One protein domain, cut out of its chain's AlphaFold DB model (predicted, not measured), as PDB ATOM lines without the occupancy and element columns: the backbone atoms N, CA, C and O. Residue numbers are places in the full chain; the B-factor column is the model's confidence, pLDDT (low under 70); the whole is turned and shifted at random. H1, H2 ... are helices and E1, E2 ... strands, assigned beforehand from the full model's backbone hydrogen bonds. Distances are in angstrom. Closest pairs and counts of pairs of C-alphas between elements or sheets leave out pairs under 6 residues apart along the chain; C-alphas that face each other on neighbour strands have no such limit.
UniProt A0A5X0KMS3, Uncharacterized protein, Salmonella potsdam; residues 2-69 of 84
ATOM      1  N   PRO A   2     -44.281 -37.251 -17.655       84.75
ATOM      2  CA  PRO A   2     -42.857 -36.975 -17.529       84.75
ATOM      3  C   PRO A   2     -42.474 -35.755 -18.379       84.75
ATOM      4  O   PRO A   2     -42.722 -35.708 -19.581       84.75
ATOM      5  N   PHE A   3     -41.833 -34.767 -17.757       92.06
ATOM      6  CA  PHE A   3     -41.044 -33.795 -18.507       92.06
ATOM      7  C   PHE A   3     -39.664 -34.388 -18.762       92.06
ATOM      8  O   PHE A   3     -39.017 -34.869 -17.829       92.06
ATOM      9  N   ILE A   4     -39.211 -34.326 -20.008       94.81
ATOM     10  CA  ILE A   4     -37.854 -34.712 -20.389       94.81
ATOM     11  C   ILE A   4     -37.034 -33.463 -20.692       94.81
ATOM     12  O   ILE A   4     -37.561 -32.448 -21.155       94.81
ATOM     13  N   LYS A   5     -35.735 -33.541 -20.408       95.88
ATOM     14  CA  LYS A   5     -34.765 -32.498 -20.735       95.88
ATOM     15  C   LYS A   5     -34.019 -32.904 -22.000       95.88
ATOM     16  O   LYS A   5     -33.421 -33.976 -22.025       95.88
ATOM     17  N   LEU A   6     -34.029 -32.023 -22.990       96.50
ATOM     18  CA  LEU A   6     -33.303 -32.122 -24.251       96.50
ATOM     19  C   LEU A   6     -32.383 -30.910 -24.414       96.50
ATOM     20  O   LEU A   6     -32.457 -29.951 -23.634       96.50
ATOM     21  N   THR A   7     -31.538 -30.934 -25.436       96.94
ATOM     22  CA  THR A   7     -30.629 -29.840 -25.762       96.94
ATOM     23  C   THR A   7     -30.977 -29.318 -27.144       96.94
ATOM     24  O   THR A   7     -30.656 -29.926 -28.165       96.94
ATOM     25  N   MET A   8     -31.652 -28.173 -27.164       96.50
ATOM     26  CA  MET A   8     -32.057 -27.505 -28.390       96.50
ATOM     27  C   MET A   8     -30.866 -26.780 -29.004       96.50
ATOM     28  O   MET A   8     -30.137 -26.063 -28.315       96.50
ATOM     29  N   GLN A   9     -30.707 -26.925 -30.313       95.06
ATOM     30  CA  GLN A   9     -29.855 -26.058 -31.104       95.06
ATOM     31  C   GLN A   9     -30.652 -24.813 -31.505       95.06
ATOM     32  O   GLN A   9     -31.661 -24.901 -32.199       95.06
ATOM     33  N   CYS A  10     -30.184 -23.642 -31.088       90.69
ATOM     34  CA  CYS A  10     -30.767 -22.357 -31.459       90.69
ATOM     35  C   CYS A  10     -29.754 -21.493 -32.212       90.69
ATOM     36  O   CYS A  10     -28.541 -21.599 -32.025       90.69
ATOM     37  N   SER A  11     -30.247 -20.628 -33.095       89.69
ATOM     38  CA  SER A  11     -29.420 -19.643 -33.791       89.69
ATOM     39  C   SER A  11     -29.538 -18.299 -33.085       89.69
ATOM     40  O   SER A  11     -30.614 -17.708 -33.036       89.69
ATOM     41  N   ILE A  12     -28.428 -17.809 -32.539       88.12
ATOM     42  CA  ILE A  12     -28.362 -16.501 -31.888       88.12
ATOM     43  C   ILE A  12     -27.817 -15.486 -32.886       88.12
ATOM     44  O   ILE A  12     -26.738 -15.677 -33.455       88.12
ATOM     45  N   TYR A  13     -28.547 -14.386 -33.051       84.81
ATOM     46  CA  TYR A  13     -28.082 -13.225 -33.798       84.81
ATOM     47  C   TYR A  13     -26.858 -12.604 -33.118       84.81
ATOM     48  O   TYR A  13     -26.913 -12.249 -31.937       84.81
ATOM     49  N   GLN A  14     -25.759 -12.445 -33.857       80.00
ATOM     50  CA  GLN A  14     -24.638 -11.623 -33.422       80.00
ATOM     51  C   GLN A  14     -24.635 -10.297 -34.184       80.00
ATOM     52  O   GLN A  14     -24.540 -10.297 -35.415       80.00
ATOM     53  N   PRO A  15     -24.689  -9.159 -33.463       73.38
ATOM     54  CA  PRO A  15     -24.480  -7.858 -34.071       73.38
ATOM     55  C   PRO A  15     -23.100  -7.812 -34.744       73.38
ATOM     56  O   PRO A  15     -22.126  -8.303 -34.161       73.38
ATOM     57  N   PRO A  16     -22.983  -7.223 -35.942       73.94
ATOM     58  CA  PRO A  16     -21.711  -7.154 -36.647       73.94
ATOM     59  C   PRO A  16     -20.708  -6.307 -35.855       73.94
ATOM     60  O   PRO A  16     -21.002  -5.178 -35.465       73.94
ATOM     61  N   SER A  17     -19.503  -6.839 -35.629       70.19
ATOM     62  CA  SER A  17     -18.439  -6.126 -34.908       70.19
ATOM     63  C   SER A  17     -17.754  -5.059 -35.765       70.19
ATOM     64  O   SER A  17     -17.334  -4.036 -35.235       70.19
ATOM     65  N   THR A  18     -17.694  -5.250 -37.088       59.94
ATOM     66  CA  THR A  18     -17.196  -4.270 -38.065       59.94
ATOM     67  C   THR A  18     -17.747  -4.585 -39.460       59.94
ATOM     68  O   THR A  18     -17.284  -5.520 -40.102       59.94
ATOM     69  N   GLY A  19     -18.722  -3.806 -39.938       61.97
ATOM     70  CA  GLY A  19     -19.031  -3.591 -41.364       61.97
ATOM     71  C   GLY A  19     -19.395  -4.771 -42.284       61.97
ATOM     72  O   GLY A  19     -19.726  -4.503 -43.434       61.97
ATOM     73  N   VAL A  20     -19.357  -6.038 -41.860       59.91
ATOM     74  CA  VAL A  20     -19.554  -7.180 -42.769       59.91
ATOM     75  C   VAL A  20     -20.389  -8.285 -42.117       59.91
ATOM     76  O   VAL A  20     -19.976  -8.857 -41.115       59.91
ATOM     77  N   ILE A  21     -21.527  -8.556 -42.774       59.94
ATOM     78  CA  ILE A  21     -22.422  -9.729 -42.744       59.94
ATOM     79  C   ILE A  21     -22.987 -10.102 -41.366       59.94
ATOM     80  O   ILE A  21     -22.267 -10.451 -40.437       59.94
ATOM     81  N   GLU A  22     -24.319 -10.073 -41.263       63.62
ATOM     82  CA  GLU A  22     -25.045 -10.665 -40.140       63.62
ATOM     83  C   GLU A  22     -24.553 -12.097 -39.921       63.62
ATOM     84  O   GLU A  22     -24.638 -12.945 -40.808       63.62
ATOM     85  N   SER A  23     -23.984 -12.348 -38.745       73.50
ATOM     86  CA  SER A  23     -23.493 -13.668 -38.376       73.50
ATOM     87  C   SER A  23     -24.439 -14.250 -37.343       73.50
ATOM     88  O   SER A  23     -24.719 -13.655 -36.303       73.50
ATOM     89  N   THR A  24     -24.977 -15.421 -37.644       80.62
ATOM     90  CA  THR A  24     -25.680 -16.242 -36.664       80.62
ATOM     91  C   THR A  24     -24.708 -17.263 -36.113       80.62
ATOM     92  O   THR A  24     -24.061 -17.978 -36.880       80.62
ATOM     93  N   ARG A  25     -24.633 -17.369 -34.786       85.31
ATOM     94  CA  ARG A  25     -23.942 -18.483 -34.131       85.31
ATOM     95  C   ARG A  25     -24.949 -19.517 -33.661       85.31
ATOM     96  O   ARG A  25     -26.019 -19.155 -33.177       85.31
ATOM     97  N   SER A  26     -24.576 -20.788 -33.735       89.75
ATOM     98  CA  SER A  26     -25.310 -21.832 -33.026       89.75
ATOM     99  C   SER A  26     -25.027 -21.729 -31.529       89.75
ATOM    100  O   SER A  26     -23.875 -21.575 -31.114       89.75
ATOM    101  N   ALA A  27     -26.075 -21.829 -30.728       91.38
ATOM    102  CA  ALA A  27     -26.008 -22.039 -29.295       91.38
ATOM    103  C   ALA A  27     -26.815 -23.283 -28.927       91.38
ATOM    104  O   ALA A  27     -27.644 -23.758 -29.703       91.38
ATOM    105  N   TYR A  28     -26.520 -23.816 -27.749       94.88
ATOM    106  CA  TYR A  28     -27.135 -25.026 -27.237       94.88
ATOM    107  C   TYR A  28     -27.759 -24.702 -25.892       94.88
ATOM    108  O   TYR A  28     -27.052 -24.359 -24.942       94.88
ATOM    109  N   GLU A  29     -29.081 -24.779 -25.835       94.81
ATOM    110  CA  GLU A  29     -29.856 -24.400 -24.662       94.81
ATOM    111  C   GLU A  29     -30.732 -25.565 -24.194       94.81
ATOM    112  O   GLU A  29     -31.174 -26.387 -25.001       94.81
ATOM    113  N   PRO A  30     -30.973 -25.682 -22.878       96.00
ATOM    114  CA  PRO A  30     -31.822 -26.738 -22.358       96.00
ATOM    115  C   PRO A  30     -33.278 -26.507 -22.773       96.00
ATOM    116  O   PRO A  30     -33.839 -25.436 -22.546       96.00
ATOM    117  N   LEU A  31     -33.906 -27.547 -23.311       95.38
ATOM    118  CA  LEU A  31     -35.316 -27.581 -23.669       95.38
ATOM    119  C   LEU A  31     -36.034 -28.597 -22.778       95.38
ATOM    120  O   LEU A  31     -35.653 -29.764 -22.723       95.38
ATOM    121  N   TYR A  32     -37.083 -28.162 -22.085       95.38
ATOM    122  CA  TYR A  32     -37.917 -29.034 -21.259       95.38
ATOM    123  C   TYR A  32     -39.269 -29.218 -21.938       95.38
ATOM    124  O   TYR A  32     -40.014 -28.253 -22.101       95.38
ATOM    125  N   VAL A  33     -39.592 -30.451 -22.322       94.00
ATOM    126  CA  VAL A  33     -40.850 -30.779 -23.008       94.00
ATOM    127  C   VAL A  33     -41.598 -31.872 -22.265       94.00
ATOM    128  O   VAL A  33     -40.996 -32.761 -21.666       94.00
ATOM    129  N   ASN A  34     -42.927 -31.801 -22.298       94.50
ATOM    130  CA  ASN A  34     -43.768 -32.900 -21.849       94.50
ATOM    131  C   ASN A  34     -43.723 -34.003 -22.912       94.50
ATOM    132  O   ASN A  34     -44.110 -33.751 -24.057       94.50
ATOM    133  N   SER A  35     -43.266 -35.201 -22.539       93.31
ATOM    134  CA  SER A  35     -43.137 -36.326 -23.472       93.31
ATOM    135  C   SER A  35     -44.463 -36.726 -24.109       93.31
ATOM    136  O   SER A  35     -44.479 -37.145 -25.260       93.31
ATOM    137  N   ASP A  36     -45.568 -36.554 -23.381       93.25
ATOM    138  CA  ASP A  36     -46.909 -36.940 -23.834       93.25
ATOM    139  C   ASP A  36     -47.399 -36.054 -24.998       93.25
ATOM    140  O   ASP A  36     -48.326 -36.421 -25.715       93.25
ATOM    141  N   ASN A  37     -46.762 -34.893 -25.203       94.44
ATOM    142  CA  ASN A  37     -47.090 -33.943 -26.265       94.44
ATOM    143  C   ASN A  37     -46.145 -34.040 -27.473       94.44
ATOM    144  O   ASN A  37     -46.243 -33.201 -28.371       94.44
ATOM    145  N   ILE A  38     -45.212 -34.993 -27.495       94.69
ATOM    146  CA  ILE A  38     -44.362 -35.233 -28.663       94.69
ATOM    147  C   ILE A  38     -45.183 -36.022 -29.684       94.69
ATOM    148  O   ILE A  38     -45.637 -37.125 -29.402       94.69
ATOM    149  N   ASP A  39     -45.358 -35.446 -30.868       95.19
ATOM    150  CA  ASP A  39     -46.107 -36.051 -31.972       95.19
ATOM    151  C   ASP A  39     -45.189 -36.947 -32.815       95.19
ATOM    152  O   ASP A  39     -45.455 -38.129 -33.022       95.19
ATOM    153  N   THR A  40     -44.043 -36.411 -33.252       95.50
ATOM    154  CA  THR A  40     -43.085 -37.159 -34.083       95.50
ATOM    155  C   THR A  40     -41.638 -36.779 -33.792       95.50
ATOM    156  O   THR A  40     -41.345 -35.614 -33.513       95.50
ATOM    157  N   LEU A  41     -40.730 -37.739 -33.972       96.25
ATOM    158  CA  LEU A  41     -39.279 -37.545 -34.007       96.25
ATOM    159  C   LEU A  41     -38.769 -37.865 -35.418       96.25
ATOM    160  O   LEU A  41     -39.141 -38.895 -35.982       96.25
ATOM    161  N   PHE A  42     -37.928 -37.004 -35.991       94.44
ATOM    162  CA  PHE A  42     -37.367 -37.197 -37.332       94.44
ATOM    163  C   PHE A  42     -35.877 -36.846 -37.356       94.44
ATOM    164  O   PHE A  42     -35.508 -35.759 -36.925       94.44
ATOM    165  N   GLU A  43     -35.023 -37.735 -37.867       92.94
ATOM    166  CA  GLU A  43     -33.574 -37.511 -37.948       92.94
ATOM    167  C   GLU A  43     -33.156 -37.118 -39.373       92.94
ATOM    168  O   GLU A  43     -33.364 -37.867 -40.327       92.94
ATOM    169  N   ALA A  44     -32.542 -35.940 -39.513       88.31
ATOM    170  CA  ALA A  44     -31.977 -35.442 -40.772       88.31
ATOM    171  C   ALA A  44     -30.644 -34.714 -40.533       88.31
ATOM    172  O   ALA A  44     -30.465 -33.552 -40.894       88.31
ATOM    173  N   GLY A  45     -29.712 -35.395 -39.861       89.88
ATOM    174  CA  GLY A  45     -28.438 -34.832 -39.387       89.88
ATOM    175  C   GLY A  45     -28.535 -34.218 -37.987       89.88
ATOM    176  O   GLY A  45     -27.608 -34.368 -37.198       89.88
ATOM    177  N   ILE A  46     -29.682 -33.620 -37.660       92.00
ATOM    178  CA  ILE A  46     -30.137 -33.306 -36.301       92.00
ATOM    179  C   ILE A  46     -31.531 -33.911 -36.092       92.00
ATOM    180  O   ILE A  46     -32.240 -34.184 -37.069       92.00
ATOM    181  N   THR A  47     -31.923 -34.148 -34.842       96.69
ATOM    182  CA  THR A  47     -33.265 -34.643 -34.535       96.69
ATOM    183  C   THR A  47     -34.239 -33.484 -34.467       96.69
ATOM    184  O   THR A  47     -34.045 -32.540 -33.712       96.69
ATOM    185  N   ILE A  48     -35.323 -33.575 -35.224       96.69
ATOM    186  CA  ILE A  48     -36.428 -32.626 -35.189       96.69
ATOM    187  C   ILE A  48     -37.536 -33.231 -34.333       96.69
ATOM    188  O   ILE A  48     -38.124 -34.260 -34.689       96.69
ATOM    189  N   VAL A  49     -37.838 -32.581 -33.213       96.62
ATOM    190  CA  VAL A  49     -38.967 -32.914 -32.340       96.62
ATOM    191  C   VAL A  49     -40.160 -32.072 -32.764       96.62
ATOM    192  O   VAL A  49     -40.102 -30.845 -32.684       96.62
ATOM    193  N   ARG A  50     -41.247 -32.708 -33.204       97.06
ATOM    194  CA  ARG A  50     -42.524 -32.029 -33.455       97.06
ATOM    195  C   ARG A  50     -43.454 -32.239 -32.268       97.06
ATOM    196  O   ARG A  50     -43.715 -33.379 -31.890       97.06
ATOM    197  N   MET A  51     -43.979 -31.151 -31.725       96.25
ATOM    198  CA  MET A  51     -44.992 -31.185 -30.674       96.25
ATOM    199  C   MET A  51     -46.399 -31.295 -31.271       96.25
ATOM    200  O   MET A  51     -46.630 -30.891 -32.410       96.25
ATOM    201  N   ALA A  52     -47.367 -31.736 -30.470       95.75
ATOM    202  CA  ALA A  52     -48.787 -31.764 -30.830       95.75
ATOM    203  C   ALA A  52     -49.357 -30.370 -31.180       95.75
ATOM    204  O   ALA A  52     -50.348 -30.270 -31.898       95.75
ATOM    205  N   SER A  53     -48.717 -29.285 -30.719       94.75
ATOM    206  CA  SER A  53     -49.030 -27.905 -31.127       94.75
ATOM    207  C   SER A  53     -48.646 -27.597 -32.583       94.75
ATOM    208  O   SER A  53     -49.082 -26.587 -33.133       94.75
ATOM    209  N   GLY A  54     -47.821 -28.439 -33.213       94.31
ATOM    210  CA  GLY A  54     -47.196 -28.199 -34.513       94.31
ATOM    211  C   GLY A  54     -45.827 -27.514 -34.434       94.31
ATOM    212  O   GLY A  54     -45.133 -27.448 -35.453       94.31
ATOM    213  N   GLU A  55     -45.413 -27.045 -33.250       95.12
ATOM    214  CA  GLU A  55     -44.081 -26.476 -33.017       95.12
ATOM    215  C   GLU A  55     -42.981 -27.513 -33.236       95.12
ATOM    216  O   GLU A  55     -43.182 -28.717 -33.044       95.12
ATOM    217  N   ARG A  56     -41.809 -27.036 -33.661       95.44
ATOM    218  CA  ARG A  56     -40.657 -27.875 -33.983       95.44
ATOM    219  C   ARG A  56     -39.418 -27.367 -33.274       95.44
ATOM    220  O   ARG A  56     -39.168 -26.164 -33.274       95.44
ATOM    221  N   PHE A  57     -38.644 -28.300 -32.738       95.06
ATOM    222  CA  PHE A  57     -37.375 -28.025 -32.082       95.06
ATOM    223  C   PHE A  57     -36.294 -28.927 -32.655       95.06
ATOM    224  O   PHE A  57     -36.469 -30.146 -32.706       95.06
ATOM    225  N   ASP A  58     -35.176 -28.327 -33.042       96.19
ATOM    226  CA  ASP A  58     -33.991 -29.064 -33.460       96.19
ATOM    227  C   ASP A  58     -33.172 -29.390 -32.209       96.19
ATOM    228  O   ASP A  58     -32.765 -28.489 -31.472       96.19
ATOM    229  N   VAL A  59     -32.961 -30.674 -31.937       96.62
ATOM    230  CA  VAL A  59     -32.283 -31.172 -30.737       96.62
ATOM    231  C   VAL A  59     -31.126 -32.091 -31.104       96.62
ATOM    232  O   VAL A  59     -31.196 -32.852 -32.070       96.62
ATOM    233  N   ILE A  60     -30.047 -32.030 -30.326       95.75
ATOM    234  CA  ILE A  60     -28.827 -32.802 -30.616       95.75
ATOM    235  C   ILE A  60     -28.970 -34.284 -30.247       95.75
ATOM    236  O   ILE A  60     -28.211 -35.122 -30.735       95.75
ATOM    237  N   GLU A  61     -29.894 -34.612 -29.341       95.94
ATOM    238  CA  GLU A  61     -30.158 -35.985 -28.933       95.94
ATOM    239  C   GLU A  61     -30.748 -36.782 -30.096       95.94
ATOM    240  O   GLU A  61     -31.659 -36.328 -30.781       95.94
ATOM    241  N   LYS A  62     -30.267 -38.010 -30.296       95.75
ATOM    242  CA  LYS A  62     -30.837 -38.916 -31.297       95.75
ATOM    243  C   LYS A  62     -32.240 -39.391 -30.907       95.75
ATOM    244  O   LYS A  62     -32.513 -39.490 -29.703       95.75
ATOM    245  N   PRO A  63     -33.104 -39.769 -31.867       95.06
ATOM    246  CA  PRO A  63     -34.454 -40.231 -31.561       95.06
ATOM    247  C   PRO A  63     -34.482 -41.388 -30.553       95.06
ATOM    248  O   PRO A  63     -35.326 -41.394 -29.660       95.06
ATOM    249  N   GLU A  64     -33.537 -42.329 -30.623       93.56
ATOM    250  CA  GLU A  64     -33.476 -43.474 -29.704       93.56
ATOM    251  C   GLU A  64     -33.173 -43.044 -28.265       93.56
ATOM    252  O   GLU A  64     -33.746 -43.583 -27.318       93.56
ATOM    253  N   ALA A  65     -32.297 -42.050 -28.093       93.31
ATOM    254  CA  ALA A  65     -31.966 -41.507 -26.781       93.31
ATOM    255  C   ALA A  65     -33.181 -40.796 -26.169       93.31
ATOM    256  O   ALA A  65     -33.470 -40.970 -24.986       93.31
ATOM    257  N   ILE A  66     -33.937 -40.060 -26.987       94.00
ATOM    258  CA  ILE A  66     -35.185 -39.409 -26.573       94.00
ATOM    259  C   ILE A  66     -36.226 -40.461 -26.178       94.00
ATOM    260  O   ILE A  66     -36.822 -40.360 -25.108       94.00
ATOM    261  N   LEU A  67     -36.408 -41.514 -26.977       93.19
ATOM    262  CA  LEU A  67     -37.335 -42.604 -26.660       93.19
ATOM    263  C   LEU A  67     -36.965 -43.329 -25.358       93.19
ATOM    264  O   LEU A  67     -37.859 -43.688 -24.590       93.19
ATOM    265  N   ALA A  68     -35.671 -43.494 -25.069       92.06
ATOM    266  CA  ALA A  68     -35.206 -44.051 -23.800       92.06
ATOM    267  C   ALA A  68     -35.518 -43.134 -22.601       92.06
ATOM    268  O   ALA A  68     -35.841 -43.632 -21.523       92.06
ATOM    269  N   LEU A  69     -35.473 -41.808 -22.787       91.00
ATOM    270  CA  LEU A  69     -35.891 -40.836 -21.767       91.00
ATOM    271  C   LEU A  69     -37.409 -40.857 -21.530       91.00
ATOM    272  O   LEU A  69     -37.846 -40.682 -20.393       91.00
TER     273      LEU A  69
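Overview. This is residues 2 to 69 of the 84 residues of an uncharacterized protein of Salmonella potsdam (UniProt A0A5X0KMS3). A small sheet of three strands, E3, E4 and E5, forms a head with the short helix H1, and the long twisted hairpin of E1 and E2 runs past this head and reaches away from it as an arm. The near part of E1 packs beside E5, while the far end of the hairpin, with its turn at residues 15 to 22, makes the length. The printed part has 68 residues, with five named strands and then one named helix; it is mostly strand. The head is a meander, each strand the antiparallel neighbour of the one before, in the order E3 - E4 - E5. The whole is loose, with a radius of gyration of the C-alphas of 14.5 A, and spans 47 by 21 by 19 A.

Along the chain. In the sheet of three, E3 is residues 38 to 43, E4 residues 47 to 51 and E5 residues 56 to 59, measuring 14.4, 12.8 and 9.6 A. E1, residues 3 to 14, begins at C-alpha 3 (-41.044, -33.795, -18.507) and measures 31.4 A; E2, residues 23 to 34, measures 32.5 A. E1 bends by 51 degrees at residue 6 and E2 by 53 degrees at residue 30. H1, residues 63 to 69, measures 9.9 A and ends at C-alpha 69 (-35.891, -40.836, -21.767).

Arrangement. In the hairpin E3 and E4, N 39 and O 50 are 2.8 A apart, within hydrogen-bond range; in the hairpin E4 and E5, N 49 and O 57 are 2.8 A apart. H1 is on this sheet at a height over the sheet of 10.4 A; its line rises 41 degrees, and it only just stands up from the sheet. Every O i to N i+4 pair of H1 is within hydrogen-bond range. The closest C-alphas of E1 and E5 are those of Met 8 and Val 59, 4.4 A apart. E1 and E2 are an antiparallel hairpin, with N 8 and O 29 at 2.8 A. E2 and H1 are apart.

Size, cuts and confidence. The C-alphas farthest apart, those of Pro 2 and Gly 19, are 47.4 A apart. The printed part has no cut, and no link is long. Mean pLDDT of the printed part is 89.7; residues 18 to 22 are under 70.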